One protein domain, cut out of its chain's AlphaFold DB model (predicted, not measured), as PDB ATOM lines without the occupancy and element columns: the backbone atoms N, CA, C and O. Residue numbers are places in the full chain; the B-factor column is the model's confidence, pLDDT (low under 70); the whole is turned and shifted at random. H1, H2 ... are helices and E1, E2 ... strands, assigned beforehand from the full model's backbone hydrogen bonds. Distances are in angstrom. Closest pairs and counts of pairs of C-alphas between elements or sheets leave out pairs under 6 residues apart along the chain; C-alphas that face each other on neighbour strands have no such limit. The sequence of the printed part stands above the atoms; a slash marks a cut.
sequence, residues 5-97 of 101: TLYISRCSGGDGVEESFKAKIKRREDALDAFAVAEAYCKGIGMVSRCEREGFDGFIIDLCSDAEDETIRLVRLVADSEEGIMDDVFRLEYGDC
ATOM      1  N   THR A   5       7.220  23.517-115.262       89.50
ATOM      2  CA  THR A   5       5.870  23.668-115.768       89.50
ATOM      3  C   THR A   5       5.420  22.345-116.376       89.50
ATOM      4  O   THR A   5       5.993  21.885-117.360       89.50
ATOM      5  N   LEU A   6       4.389  21.745-115.780       87.06
ATOM      6  CA  LEU A   6       3.711  20.564-116.306       87.06
ATOM      7  C   LEU A   6       2.554  21.009-117.205       87.06
ATOM      8  O   LEU A   6       1.700  21.784-116.766       87.06
ATOM      9  N   TYR A   7       2.518  20.485-118.422       85.81
ATOM     10  CA  TYR A   7       1.443  20.630-119.390       85.81
ATOM     11  C   TYR A   7       0.817  19.267-119.670       85.81
ATOM     12  O   TYR A   7       1.531  18.289-119.869       85.81
ATOM     13  N   ILE A   8      -0.510  19.201-119.703       84.75
ATOM     14  CA  ILE A   8      -1.253  18.024-120.168       84.75
ATOM     15  C   ILE A   8      -2.218  18.506-121.235       84.75
ATOM     16  O   ILE A   8      -3.134  19.264-120.926       84.75
ATOM     17  N   SER A   9      -2.013  18.062-122.464       80.19
ATOM     18  CA  SER A   9      -2.741  18.506-123.644       80.19
ATOM     19  C   SER A   9      -3.496  17.343-124.269       80.19
ATOM     20  O   SER A   9      -2.948  16.250-124.408       80.19
ATOM     21  N   ARG A  10      -4.748  17.574-124.667       77.69
ATOM     22  CA  ARG A  10      -5.511  16.641-125.511       77.69
ATOM     23  C   ARG A  10      -5.319  17.000-126.979       77.69
ATOM     24  O   ARG A  10      -5.319  18.184-127.317       77.69
ATOM     25  N   CYS A  11      -5.160  15.992-127.829       72.31
ATOM     26  CA  CYS A  11      -4.963  16.167-129.264       72.31
ATOM     27  C   CYS A  11      -6.150  15.563-130.010       72.31
ATOM     28  O   CYS A  11      -6.444  14.382-129.832       72.31
ATOM     29  N   SER A  12      -6.818  16.369-130.828       65.62
ATOM     30  CA  SER A  12      -7.695  15.909-131.901       65.62
ATOM     31  C   SER A  12      -6.926  16.064-133.218       65.62
ATOM     32  O   SER A  12      -6.177  17.018-133.421       65.62
ATOM     33  N   GLY A  13      -7.040  15.088-134.106       56.84
ATOM     34  CA  GLY A  13      -6.254  14.875-135.322       56.84
ATOM     35  C   GLY A  13      -6.506  15.913-136.412       56.84
ATOM     36  O   GLY A  13      -5.980  15.788-137.514       56.84
ATOM     37  N   GLY A  14      -7.279  16.957-136.102       50.84
ATOM     38  CA  GLY A  14      -7.484  18.144-136.918       50.84
ATOM     39  C   GLY A  14      -7.100  19.414-136.156       50.84
ATOM     40  O   GLY A  14      -7.889  19.937-135.380       50.84
ATOM     41  N   ASP A  15      -5.895  19.919-136.424       57.53
ATOM     42  CA  ASP A  15      -5.452  21.319-136.267       57.53
ATOM     43  C   ASP A  15      -5.622  22.049-134.909       57.53
ATOM     44  O   ASP A  15      -5.444  23.268-134.849       57.53
ATOM     45  N   GLY A  16      -5.877  21.367-133.787       53.69
ATOM     46  CA  GLY A  16      -6.007  22.060-132.499       53.69
ATOM     47  C   GLY A  16      -5.681  21.235-131.261       53.69
ATOM     48  O   GLY A  16      -6.272  20.190-131.008       53.69
ATOM     49  N   VAL A  17      -4.786  21.757-130.416       55.03
ATOM     50  CA  VAL A  17      -4.745  21.375-128.997       55.03
ATOM     51  C   VAL A  17      -6.000  21.957-128.348       55.03
ATOM     52  O   VAL A  17      -6.063  23.162-128.113       55.03
ATOM     53  N   GLU A  18      -7.021  21.135-128.110       56.19
ATOM     54  CA  GLU A  18      -8.327  21.644-127.664       56.19
ATOM     55  C   GLU A  18      -8.374  21.969-126.166       56.19
ATOM     56  O   GLU A  18      -9.069  22.905-125.782       56.19
ATOM     57  N   GLU A  19      -7.590  21.294-125.314       59.78
ATOM     58  CA  GLU A  19      -7.476  21.646-123.890       59.78
ATOM     59  C   GLU A  19      -6.096  21.309-123.322       59.78
ATOM     60  O   GLU A  19      -5.636  20.171-123.432       59.78
ATOM     61  N   SER A  20      -5.470  22.295-122.670       69.88
ATOM     62  CA  SER A  20      -4.184  22.155-121.982       69.88
ATOM     63  C   SER A  20      -4.308  22.515-120.497       69.88
ATOM     64  O   SER A  20      -4.576  23.670-120.152       69.88
ATOM     65  N   PHE A  21      -4.079  21.557-119.599       81.31
ATOM     66  CA  PHE A  21      -3.853  21.830-118.180       81.31
ATOM     67  C   PHE A  21      -2.415  22.300-117.981       81.31
ATOM     68  O   PHE A  21      -1.497  21.706-118.537       81.31
ATOM     69  N   LYS A  22      -2.215  23.343-117.172       88.00
ATOM     70  CA  LYS A  22      -0.895  23.895-116.850       88.00
ATOM     71  C   LYS A  22      -0.733  24.022-115.342       88.00
ATOM     72  O   LYS A  22      -1.526  24.704-114.693       88.00
ATOM     73  N   ALA A  23       0.336  23.452-114.796       87.69
ATOM     74  CA  ALA A  23       0.710  23.606-113.393       87.69
ATOM     75  C   ALA A  23       2.172  24.039-113.253       87.69
ATOM     76  O   ALA A  23       3.051  23.488-113.909       87.69
ATOM     77  N   LYS A  24       2.433  25.013-112.371       90.12
ATOM     78  CA  LYS A  24       3.793  25.398-111.968       90.12
ATOM     79  C   LYS A  24       4.178  24.686-110.678       90.12
ATOM     80  O   LYS A  24       3.472  24.794-109.677       90.12
ATOM     81  N   ILE A  25       5.325  24.025-110.693       89.56
ATOM     82  CA  ILE A  25       5.852  23.211-109.601       89.56
ATOM     83  C   ILE A  25       7.248  23.727-109.264       89.56
ATOM     84  O   ILE A  25       8.057  23.972-110.146       89.56
ATOM     85  N   LYS A  26       7.549  23.954-107.984       88.12
ATOM     86  CA  LYS A  26       8.818  24.596-107.597       88.12
ATOM     87  C   LYS A  26       9.990  23.627-107.454       88.12
ATOM     88  O   LYS A  26      11.128  24.059-107.562       88.12
ATOM     89  N   ARG A  27       9.730  22.357-107.137       87.94
ATOM     90  CA  ARG A  27      10.771  21.360-106.847       87.94
ATOM     91  C   ARG A  27      10.793  20.291-107.931       87.94
ATOM     92  O   ARG A  27       9.732  19.855-108.366       87.94
ATOM     93  N   ARG A  28      11.996  19.852-108.316       85.94
ATOM     94  CA  ARG A  28      12.205  18.800-109.327       85.94
ATOM     95  C   ARG A  28      11.535  17.487-108.940       85.94
ATOM     96  O   ARG A  28      10.886  16.873-109.770       85.94
ATOM     97  N   GLU A  29      11.652  17.088-107.677       88.50
ATOM     98  CA  GLU A  29      11.059  15.843-107.171       88.50
ATOM     99  C   GLU A  29       9.529  15.865-107.297       88.50
ATOM    100  O   GLU A  29       8.960  14.981-107.928       88.50
ATOM    101  N   ASP A  30       8.879  16.939-106.831       89.75
ATOM    102  CA  ASP A  30       7.425  17.115-106.971       89.75
ATOM    103  C   ASP A  30       6.981  17.133-108.448       89.75
ATOM    104  O   ASP A  30       5.866  16.734-108.780       89.75
ATOM    105  N   ALA A  31       7.837  17.643-109.338       87.12
ATOM    106  CA  ALA A  31       7.563  17.744-110.764       87.12
ATOM    107  C   ALA A  31       7.604  16.371-111.449       87.12
ATOM    108  O   ALA A  31       6.722  16.054-112.247       87.12
ATOM    109  N   LEU A  32       8.586  15.541-111.089       86.94
ATOM    110  CA  LEU A  32       8.695  14.157-111.546       86.94
ATOM    111  C   LEU A  32       7.559  13.290-110.987       86.94
ATOM    112  O   LEU A  32       6.966  12.518-111.738       86.94
ATOM    113  N   ASP A  33       7.198  13.468-109.714       90.06
ATOM    114  CA  ASP A  33       6.050  12.785-109.109       90.06
ATOM    115  C   ASP A  33       4.743  13.163-109.820       90.06
ATOM    116  O   ASP A  33       3.943  12.296-110.171       90.06
ATOM    117  N   ALA A  34       4.535  14.455-110.097       87.12
ATOM    118  CA  ALA A  34       3.363  14.920-110.834       87.12
ATOM    119  C   ALA A  34       3.312  14.360-112.263       87.12
ATOM    120  O   ALA A  34       2.235  13.990-112.732       87.12
ATOM    121  N   PHE A  35       4.460  14.253-112.939       85.12
ATOM    122  CA  PHE A  35       4.556  13.628-114.256       85.12
ATOM    123  C   PHE A  35       4.191  12.139-114.208       85.12
ATOM    124  O   PHE A  35       3.371  11.697-115.007       85.12
ATOM    125  N   ALA A  36       4.711  11.382-113.238       86.25
ATOM    126  CA  ALA A  36       4.382   9.965-113.063       86.25
ATOM    127  C   ALA A  36       2.890   9.743-112.747       86.25
ATOM    128  O   ALA A  36       2.268   8.807-113.253       86.25
ATOM    129  N   VAL A  37       2.283  10.626-111.945       87.12
ATOM    130  CA  VAL A  37       0.837  10.596-111.668       87.12
ATOM    131  C   VAL A  37       0.031  10.887-112.934       87.12
ATOM    132  O   VAL A  37      -0.943  10.185-113.207       87.12
ATOM    133  N   ALA A  38       0.429  11.894-113.715       83.25
ATOM    134  CA  ALA A  38      -0.230  12.230-114.973       83.25
ATOM    135  C   ALA A  38      -0.106  11.083-115.990       83.25
ATOM    136  O   ALA A  38      -1.099  10.685-116.593       83.25
ATOM    137  N   GLU A  39       1.077  10.479-116.107       82.38
ATOM    138  CA  GLU A  39       1.318   9.287-116.918       82.38
ATOM    139  C   GLU A  39       0.395   8.134-116.504       82.38
ATOM    140  O   GLU A  39      -0.299   7.572-117.350       82.38
ATOM    141  N   ALA A  40       0.337   7.791-115.214       83.06
ATOM    142  CA  ALA A  40      -0.509   6.706-114.718       83.06
ATOM    143  C   ALA A  40      -2.004   6.979-114.946       83.06
ATOM    144  O   ALA A  40      -2.751   6.074-115.321       83.06
ATOM    145  N   TYR A  41      -2.440   8.227-114.755       79.12
ATOM    146  CA  TYR A  41      -3.813   8.646-115.021       79.12
ATOM    147  C   TYR A  41      -4.168   8.486-116.501       79.12
ATOM    148  O   TYR A  41      -5.208   7.914-116.830       79.12
ATOM    149  N   CYS A  42      -3.290   8.934-117.398       73.94
ATOM    150  CA  CYS A  42      -3.547   8.901-118.829       73.94
ATOM    151  C   CYS A  42      -3.358   7.505-119.455       73.94
ATOM    152  O   CYS A  42      -4.029   7.190-120.434       73.94
ATOM    153  N   LYS A  43      -2.521   6.644-118.859       73.62
ATOM    154  CA  LYS A  43      -2.431   5.200-119.159       73.62
ATOM    155  C   LYS A  43      -3.631   4.400-118.644       73.62
ATOM    156  O   LYS A  43      -3.835   3.260-119.049       73.62
ATOM    157  N   GLY A  44      -4.417   4.963-117.729       73.56
ATOM    158  CA  GLY A  44      -5.617   4.322-117.217       73.56
ATOM    159  C   GLY A  44      -6.699   4.187-118.292       73.56
ATOM    160  O   GLY A  44      -6.996   5.140-119.012       73.56
ATOM    161  N   ILE A  45      -7.367   3.026-118.321       61.44
ATOM    162  CA  ILE A  45      -8.456   2.693-119.265       61.44
ATOM    163  C   ILE A  45      -9.519   3.808-119.337       61.44
ATOM    164  O   ILE A  45     -10.058   4.091-120.400       61.44
ATOM    165  N   GLY A  46      -9.803   4.488-118.220       66.12
ATOM    166  CA  GLY A  46     -10.813   5.549-118.163       66.12
ATOM    167  C   GLY A  46     -10.499   6.787-119.013       66.12
ATOM    168  O   GLY A  46     -11.416   7.349-119.606       66.12
ATOM    169  N   MET A  47      -9.230   7.206-119.093       66.81
ATOM    170  CA  MET A  47      -8.817   8.343-119.928       66.81
ATOM    171  C   MET A  47      -8.769   7.929-121.402       66.81
ATOM    172  O   MET A  47      -9.259   8.657-122.262       66.81
ATOM    173  N   VAL A  48      -8.268   6.719-121.674       64.88
ATOM    174  CA  VAL A  48      -8.211   6.119-123.015       64.88
ATOM    175  C   VAL A  48      -9.604   6.018-123.637       64.88
ATOM    176  O   VAL A  48      -9.843   6.594-124.695       64.88
ATOM    177  N   SER A  49     -10.557   5.400-122.935       63.00
ATOM    178  CA  SER A  49     -11.940   5.282-123.409       63.00
ATOM    179  C   SER A  49     -12.651   6.624-123.548       63.00
ATOM    180  O   SER A  49     -13.639   6.732-124.273       63.00
ATOM    181  N   ARG A  50     -12.207   7.652-122.818       66.69
ATOM    182  CA  ARG A  50     -12.757   9.002-122.935       66.69
ATOM    183  C   ARG A  50     -12.258   9.689-124.202       66.69
ATOM    184  O   ARG A  50     -13.075  10.293-124.884       66.69
ATOM    185  N   CYS A  51     -10.975   9.551-124.535       68.38
ATOM    186  CA  CYS A  51     -10.432  10.030-125.806       68.38
ATOM    187  C   CYS A  51     -11.174   9.406-126.996       68.38
ATOM    188  O   CYS A  51     -11.664  10.144-127.840       68.38
ATOM    189  N   GLU A  52     -11.381   8.085-126.996       66.88
ATOM    190  CA  GLU A  52     -12.122   7.389-128.063       66.88
ATOM    191  C   GLU A  52     -13.567   7.891-128.210       66.88
ATOM    192  O   GLU A  52     -14.037   8.150-129.314       66.88
ATOM    193  N   ARG A  53     -14.292   8.055-127.093       68.00
ATOM    194  CA  ARG A  53     -15.688   8.531-127.120       68.00
ATOM    195  C   ARG A  53     -15.823   9.989-127.529       68.00
ATOM    196  O   ARG A  53     -16.846  10.355-128.100       68.00
ATOM    197  N   GLU A  54     -14.858  10.818-127.152       70.88
ATOM    198  CA  GLU A  54     -14.876  12.254-127.426       70.88
ATOM    199  C   GLU A  54     -14.195  12.605-128.763       70.88
ATOM    200  O   GLU A  54     -14.212  13.769-129.144       70.88
ATOM    201  N   GLY A  55     -13.664  11.619-129.500       68.19
ATOM    202  CA  GLY A  55     -13.043  11.825-130.814       68.19
ATOM    203  C   GLY A  55     -11.639  12.431-130.753       68.19
ATOM    204  O   GLY A  55     -11.233  13.119-131.683       68.19
ATOM    205  N   PHE A  56     -10.912  12.212-129.653       70.38
ATOM    206  CA  PHE A  56      -9.518  12.628-129.511       70.38
ATOM    207  C   PHE A  56      -8.561  11.515-129.928       70.38
ATOM    208  O   PHE A  56      -8.606  10.403-129.395       70.38
ATOM    209  N   ASP A  57      -7.605  11.883-130.769       70.62
ATOM    210  CA  ASP A  57      -6.517  11.040-131.255       70.62
ATOM    211  C   ASP A  57      -5.387  10.870-130.243       70.62
ATOM    212  O   ASP A  57      -4.417  10.180-130.519       70.62
ATOM    213  N   GLY A  58      -5.456  11.476-129.056       76.50
ATOM    214  CA  GLY A  58      -4.479  11.199-128.009       76.50
ATOM    215  C   GLY A  58      -4.261  12.308-126.997       76.50
ATOM    216  O   GLY A  58      -5.104  13.183-126.784       76.50
ATOM    217  N   PHE A  59      -3.105  12.235-126.339       77.31
ATOM    218  CA  PHE A  59      -2.666  13.224-125.365       77.31
ATOM    219  C   PHE A  59      -1.144  13.381-125.358       77.31
ATOM    220  O   PHE A  59      -0.390  12.465-125.698       77.31
ATOM    221  N   ILE A  60      -0.706  14.553-124.907       82.81
ATOM    222  CA  ILE A  60       0.696  14.909-124.698       82.81
ATOM    223  C   ILE A  60       0.852  15.395-123.260       82.81
ATOM    224  O   ILE A  60       0.052  16.202-122.785       82.81
ATOM    225  N   ILE A  61       1.875  14.912-122.563       85.69
ATOM    226  CA  ILE A  61       2.278  15.396-121.243       85.69
ATOM    227  C   ILE A  61       3.688  15.958-121.374       85.69
ATOM    228  O   ILE A  61       4.608  15.193-121.637       85.69
ATOM    229  N   ASP A  62       3.864  17.260-121.158       87.31
ATOM    230  CA  ASP A  62       5.176  17.912-121.181       87.31
ATOM    231  C   ASP A  62       5.540  18.404-119.783       87.31
ATOM    232  O   ASP A  62       4.772  19.120-119.146       87.31
ATOM    233  N   LEU A  63       6.736  18.073-119.312       87.12
ATOM    234  CA  LEU A  63       7.343  18.667-118.134       87.12
ATOM    235  C   LEU A  63       8.562  19.475-118.565       87.12
ATOM    236  O   LEU A  63       9.614  18.906-118.843       87.12
ATOM    237  N   CYS A  64       8.406  20.794-118.600       88.19
ATOM    238  CA  CYS A  64       9.477  21.726-118.935       88.19
ATOM    239  C   CYS A  64      10.132  22.271-117.669       88.19
ATOM    240  O   CYS A  64       9.435  22.711-116.750       88.19
ATOM    241  N   SER A  65      11.459  22.269-117.623       84.56
ATOM    242  CA  SER A  65      12.218  23.030-116.636       84.56
ATOM    243  C   SER A  65      12.222  24.512-117.033       84.56
ATOM    244  O   SER A  65      12.422  24.865-118.187       84.56
ATOM    245  N   ASP A  66      11.944  25.404-116.081       80.06
ATOM    246  CA  ASP A  66      11.977  26.859-116.293       80.06
ATOM    247  C   ASP A  66      13.435  27.397-116.243       80.06
ATOM    248  O   ASP A  66      13.665  28.555-116.588       80.06
ATOM    249  N   ALA A  67      14.403  26.590-115.778       76.38
ATOM    250  CA  ALA A  67      15.821  26.966-115.633       76.38
ATOM    251  C   ALA A  67      16.777  26.229-116.562       76.38
ATOM    252  O   ALA A  67      17.795  26.783-116.973       76.38
ATOM    253  N   GLU A  68      16.479  24.965-116.819       69.44
ATOM    254  CA  GLU A  68      17.217  24.137-117.758       69.44
ATOM    255  C   GLU A  68      16.348  24.076-119.011       69.44
ATOM    256  O   GLU A  68      15.130  23.973-118.892       69.44
ATOM    257  N   ASP A  69      16.931  24.168-120.201       71.12
ATOM    258  CA  ASP A  69      16.191  23.993-121.458       71.12
ATOM    259  C   ASP A  69      15.887  22.492-121.651       71.12
ATOM    260  O   ASP A  69      16.262  21.881-122.633       71.12
ATOM    261  N   GLU A  70      15.305  21.849-120.636       74.69
ATOM    262  CA  GLU A  70      15.042  20.415-120.564       74.69
ATOM    263  C   GLU A  70      13.530  20.172-120.531       74.69
ATOM    264  O   GLU A  70      12.826  20.652-119.634       74.69
ATOM    265  N   THR A  71      13.048  19.356-121.469       81.56
ATOM    266  CA  THR A  71      11.679  18.832-121.516       81.56
ATOM    267  C   THR A  71      11.678  17.320-121.356       81.56
ATOM    268  O   THR A  71      12.384  16.598-122.064       81.56
ATOM    269  N   ILE A  72      10.796  16.823-120.493       80.94
ATOM    270  CA  ILE A  72      10.347  15.429-120.525       80.94
ATOM    271  C   ILE A  72       8.964  15.410-121.165       80.94
ATOM    272  O   ILE A  72       8.035  16.013-120.633       80.94
ATOM    273  N   ARG A  73       8.819  14.719-122.293       82.56
ATOM    274  CA  ARG A  73       7.576  14.643-123.060       82.56
ATOM    275  C   ARG A  73       7.083  13.204-123.128       82.56
ATOM    276  O   ARG A  73       7.818  12.308-123.526       82.56
ATOM    277  N   LEU A  74       5.820  12.971-122.791       79.81
ATOM    278  CA  LEU A  74       5.118  11.721-123.063       79.81
ATOM    279  C   LEU A  74       4.047  11.978-124.116       79.81
ATOM    280  O   LEU A  74       3.125  12.755-123.884       79.81
ATOM    281  N   VAL A  75       4.134  11.279-125.240       75.19
ATOM    282  CA  VAL A  75       3.124  11.311-126.298       75.19
ATOM    283  C   VAL A  75       2.416   9.964-126.347       75.19
ATOM    284  O   VAL A  75       3.066   8.917-126.430       75.19
ATOM    285  N   ARG A  76       1.082   9.980-126.346       73.62
ATOM    286  CA  ARG A  76       0.266   8.847-126.790       73.62
ATOM    287  C   ARG A  76      -0.567   9.300-127.978       73.62
ATOM    288  O   ARG A  76      -1.369  10.222-127.841       73.62
ATOM    289  N   LEU A  77      -0.412   8.599-129.094       66.12
ATOM    290  CA  LEU A  77      -1.292   8.708-130.251       66.12
ATOM    291  C   LEU A  77      -2.180   7.460-130.288       66.12
ATOM    292  O   LEU A  77      -1.680   6.336-130.272       66.12
ATOM    293  N   VAL A  78      -3.492   7.665-130.289       61.84
ATOM    294  CA  VAL A  78      -4.499   6.688-130.693       61.84
ATOM    295  C   VAL A  78      -4.314   6.513-132.194       61.84
ATOM    296  O   VAL A  78      -4.526   7.445-132.962       61.84
ATOM    297  N   ALA A  79      -3.833   5.348-132.617       53.91
ATOM    298  CA  ALA A  79      -3.806   5.028-134.035       53.91
ATOM    299  C   ALA A  79      -5.237   4.746-134.513       53.91
ATOM    300  O   ALA A  79      -5.969   4.024-133.831       53.91
ATOM    301  N   ASP A  80      -5.601   5.255-135.693       53.06
ATOM    302  CA  ASP A  80      -6.772   4.807-136.456       53.06
ATOM    303  C   ASP A  80      -6.607   3.306-136.752       53.06
ATOM    304  O   ASP A  80      -5.959   2.889-137.711       53.06
ATOM    305  N   SER A  81      -7.111   2.461-135.859       46.88
ATOM    306  CA  SER A  81      -7.088   1.013-136.019       46.88
ATOM    307  C   SER A  81      -8.443   0.576-136.573       46.88
ATOM    308  O   SER A  81      -9.360   0.279-135.806       46.88
ATOM    309  N   GLU A  82      -8.553   0.466-137.901       49.66
ATOM    310  CA  GLU A  82      -9.699  -0.187-138.562       49.66
ATOM    311  C   GLU A  82      -9.848  -1.678-138.186       49.66
ATOM    312  O   GLU A  82     -10.910  -2.254-138.403       49.66
ATOM    313  N   GLU A  83      -8.856  -2.321-137.554       47.62
ATOM    314  CA  GLU A  83      -8.933  -3.740-137.181       47.62
ATOM    315  C   GLU A  83      -8.302  -4.046-135.809       47.62
ATOM    316  O   GLU A  83      -7.186  -4.540-135.684       47.62
ATOM    317  N   GLY A  84      -9.083  -3.826-134.750       45.75
ATOM    318  CA  GLY A  84      -9.261  -4.819-133.681       45.75
ATOM    319  C   GLY A  84      -8.135  -5.122-132.681       45.75
ATOM    320  O   GLY A  84      -8.413  -5.873-131.747       45.75
ATOM    321  N   ILE A  85      -6.921  -4.574-132.782       44.22
ATOM    322  CA  ILE A  85      -5.905  -4.697-131.716       44.22
ATOM    323  C   ILE A  85      -5.146  -3.373-131.586       44.22
ATOM    324  O   ILE A  85      -4.185  -3.106-132.301       44.22
ATOM    325  N   MET A  86      -5.618  -2.529-130.669       48.94
ATOM    326  CA  MET A  86      -5.046  -1.217-130.392       48.94
ATOM    327  C   MET A  86      -3.883  -1.375-129.402       48.94
ATOM    328  O   MET A  86      -4.099  -1.459-128.195       48.94
ATOM    329  N   ASP A  87      -2.650  -1.475-129.900       49.97
ATOM    330  CA  ASP A  87      -1.467  -1.337-129.046       49.97
ATOM    331  C   ASP A  87      -1.333   0.141-128.659       49.97
ATOM    332  O   ASP A  87      -1.084   1.004-129.502       49.97
ATOM    333  N   ASP A  88      -1.525   0.454-127.378       55.00
ATOM    334  CA  ASP A  88      -1.282   1.790-126.842       55.00
ATOM    335  C   ASP A  88       0.211   2.140-126.962       55.00
ATOM    336  O   ASP A  88       1.032   1.774-126.116       55.00
ATOM    337  N   VAL A  89       0.589   2.861-128.020       59.03
ATOM    338  CA  VAL A  89       1.980   3.283-128.222       59.03
ATOM    339  C   VAL A  89       2.252   4.550-127.410       59.03
ATOM    340  O   VAL A  89       1.939   5.667-127.822       59.03
ATOM    341  N   PHE A  90       2.875   4.373-126.247       62.31
ATOM    342  CA  PHE A  90       3.453   5.465-125.463       62.31
ATOM    343  C   PHE A  90       4.881   5.736-125.935       62.31
ATOM    344  O   PHE A  90       5.729   4.842-125.900       62.31
ATOM    345  N   ARG A  91       5.173   6.973-126.339       67.12
ATOM    346  CA  ARG A  91       6.533   7.423-126.656       67.12
ATOM    347  C   ARG A  91       6.978   8.426-125.608       67.12
ATOM    348  O   ARG A  91       6.369   9.481-125.461       67.12
ATOM    349  N   LEU A  92       8.027   8.067-124.873       63.84
ATOM    350  CA  LEU A  92       8.729   8.982-123.984       63.84
ATOM    351  C   LEU A  92       9.863   9.635-124.773       63.84
ATOM    352  O   LEU A  92      10.726   8.942-125.315       63.84
ATOM    353  N   GLU A  93       9.840  10.955-124.849       69.75
ATOM    354  CA  GLU A  93      10.814  11.782-125.542       69.75
ATOM    355  C   GLU A  93      11.508  12.691-124.526       69.75
ATOM    356  O   GLU A  93      10.871  13.310-123.673       69.75
ATOM    357  N   TYR A  94      12.832  12.756-124.620       62.72
ATOM    358  CA  TYR A  94      13.655  13.716-123.893       62.72
ATOM    359  C   TYR A  94      14.206  14.695-124.927       62.72
ATOM    360  O   TYR A  94      14.781  14.254-125.925       62.72
ATOM    361  N   GLY A  95      14.010  15.993-124.726       60.53
ATOM    362  CA  GLY A  95      14.452  17.013-125.677       60.53
ATOM    363  C   GLY A  95      14.499  18.406-125.066       60.53
ATOM    364  O   GLY A  95      14.075  18.595-123.927       60.53
ATOM    365  N   ASP A  96      15.013  19.370-125.824       49.06
ATOM    366  CA  ASP A  96      15.104  20.766-125.393       49.06
ATOM    367  C   ASP A  96      13.723  21.475-125.469       49.06
ATOM    368  O   ASP A  96      12.917  21.185-126.362       49.06
ATOM    369  N   CYS A  97      13.400  22.367-124.519       43.62
ATOM    370  CA  CYS A  97      12.146  23.149-124.493       43.62
ATOM    371  C   CYS A  97      12.173  24.257-125.571       43.62
ATOM    372  O   CYS A  97      12.250  25.446-125.262       43.62
TER     373      CYS A  97
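Overview. This is residues 5 to 97 of the 101 residues of an uncharacterized protein of uncultured Ruminococcus sp (UniProt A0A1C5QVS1). A twisted sheet of five antiparallel strands has one long helix, H1, packed along one of its faces, and a shorter helix, H2, on the same face near one end of H1; the other face bears no named helix. This makes two layers, helices on one side and sheet on the other, with an elongated outline spanning 44 by 25 by 20 A. The 93 printed residues hold, along the chain, E1, E2, H1, H2, E3, E4 and E5, and the sheet's order is E2, E1, E3, E4, E5. The class is mixed, helices and strands, and the whole is compact, with a radius of gyration of the C-alphas of 13.8 A.

Arrangement. In the sheet, E1, residues 5 to 12, and E3, residues 58 to 65, are inner antiparallel neighbours, with N 7 and O 62 2.7 A apart, within hydrogen-bond range. E2, residues 16 to 25, is an edge strand and forms a hairpin with E1, with N 21 and O 8 at 2.8 A; it bends by 57 degrees at residue 19. On the other side of E3, E4, residues 71 to 77, forms a hairpin with E3, with N 61 and O 74 at 2.8 A. The other edge strand, E5, residues 89 to 95, forms a hairpin with E4, with N 73 and O 93 at 2.8 A. E3, E4 and E5 are a meander, each strand the antiparallel neighbour of the one before. H1, residues 28 to 43, is on the sheet at a height of 8.8 A, over E1 and E3; on the local plane it stands at 3 degrees to E3, along the strands. The closest C-alphas of H1 and E3 are those of Phe 35 and Leu 63, 6.9 A apart. H2, residues 45 to 54, is on the same face, slantwise to the strands at 39 degrees to E1 on the local plane; its closest C-alpha pair with E3 is Cys 51 and Gly 58, 6.5 A. H1 and H2 are close but not clearly touching, with C-alphas 42 and 48 closest at 6.9 A, at a steep tilt of 65 degrees. E2, H1, H2 and E3 form a split strand-helix-strand unit, two strands running the same way with E1 between them, and its crossover is right-handed. In H1 and H2 every O i to N i+4 pair is within hydrogen-bond range.

Along the chain. E1 begins at C-alpha 5, (5.870, 23.668, -115.768), and is 22.5 A long; E2 measures 25.8 A. H1 begins at C-alpha 28, (12.205, 18.800, -109.327), and is 22.3 A long, and H2 14.1 A. E3 measures 23.4 A, E4 18.6 A and E5 18.7 A, ending at C-alpha 95, (14.452, 17.013, -125.677).

Size, cuts and confidence. The two C-alphas farthest apart, those of Ala 67 and Glu 83, are 44.9 A apart. The printed part has no cut. The link from E4 to E5, 11 residues, is long; the others are tight. The mean pLDDT of the printed part is 71.9, and 41 residues are under 70, among them residues 12 to 20, 45 to 53 and 77 to 97.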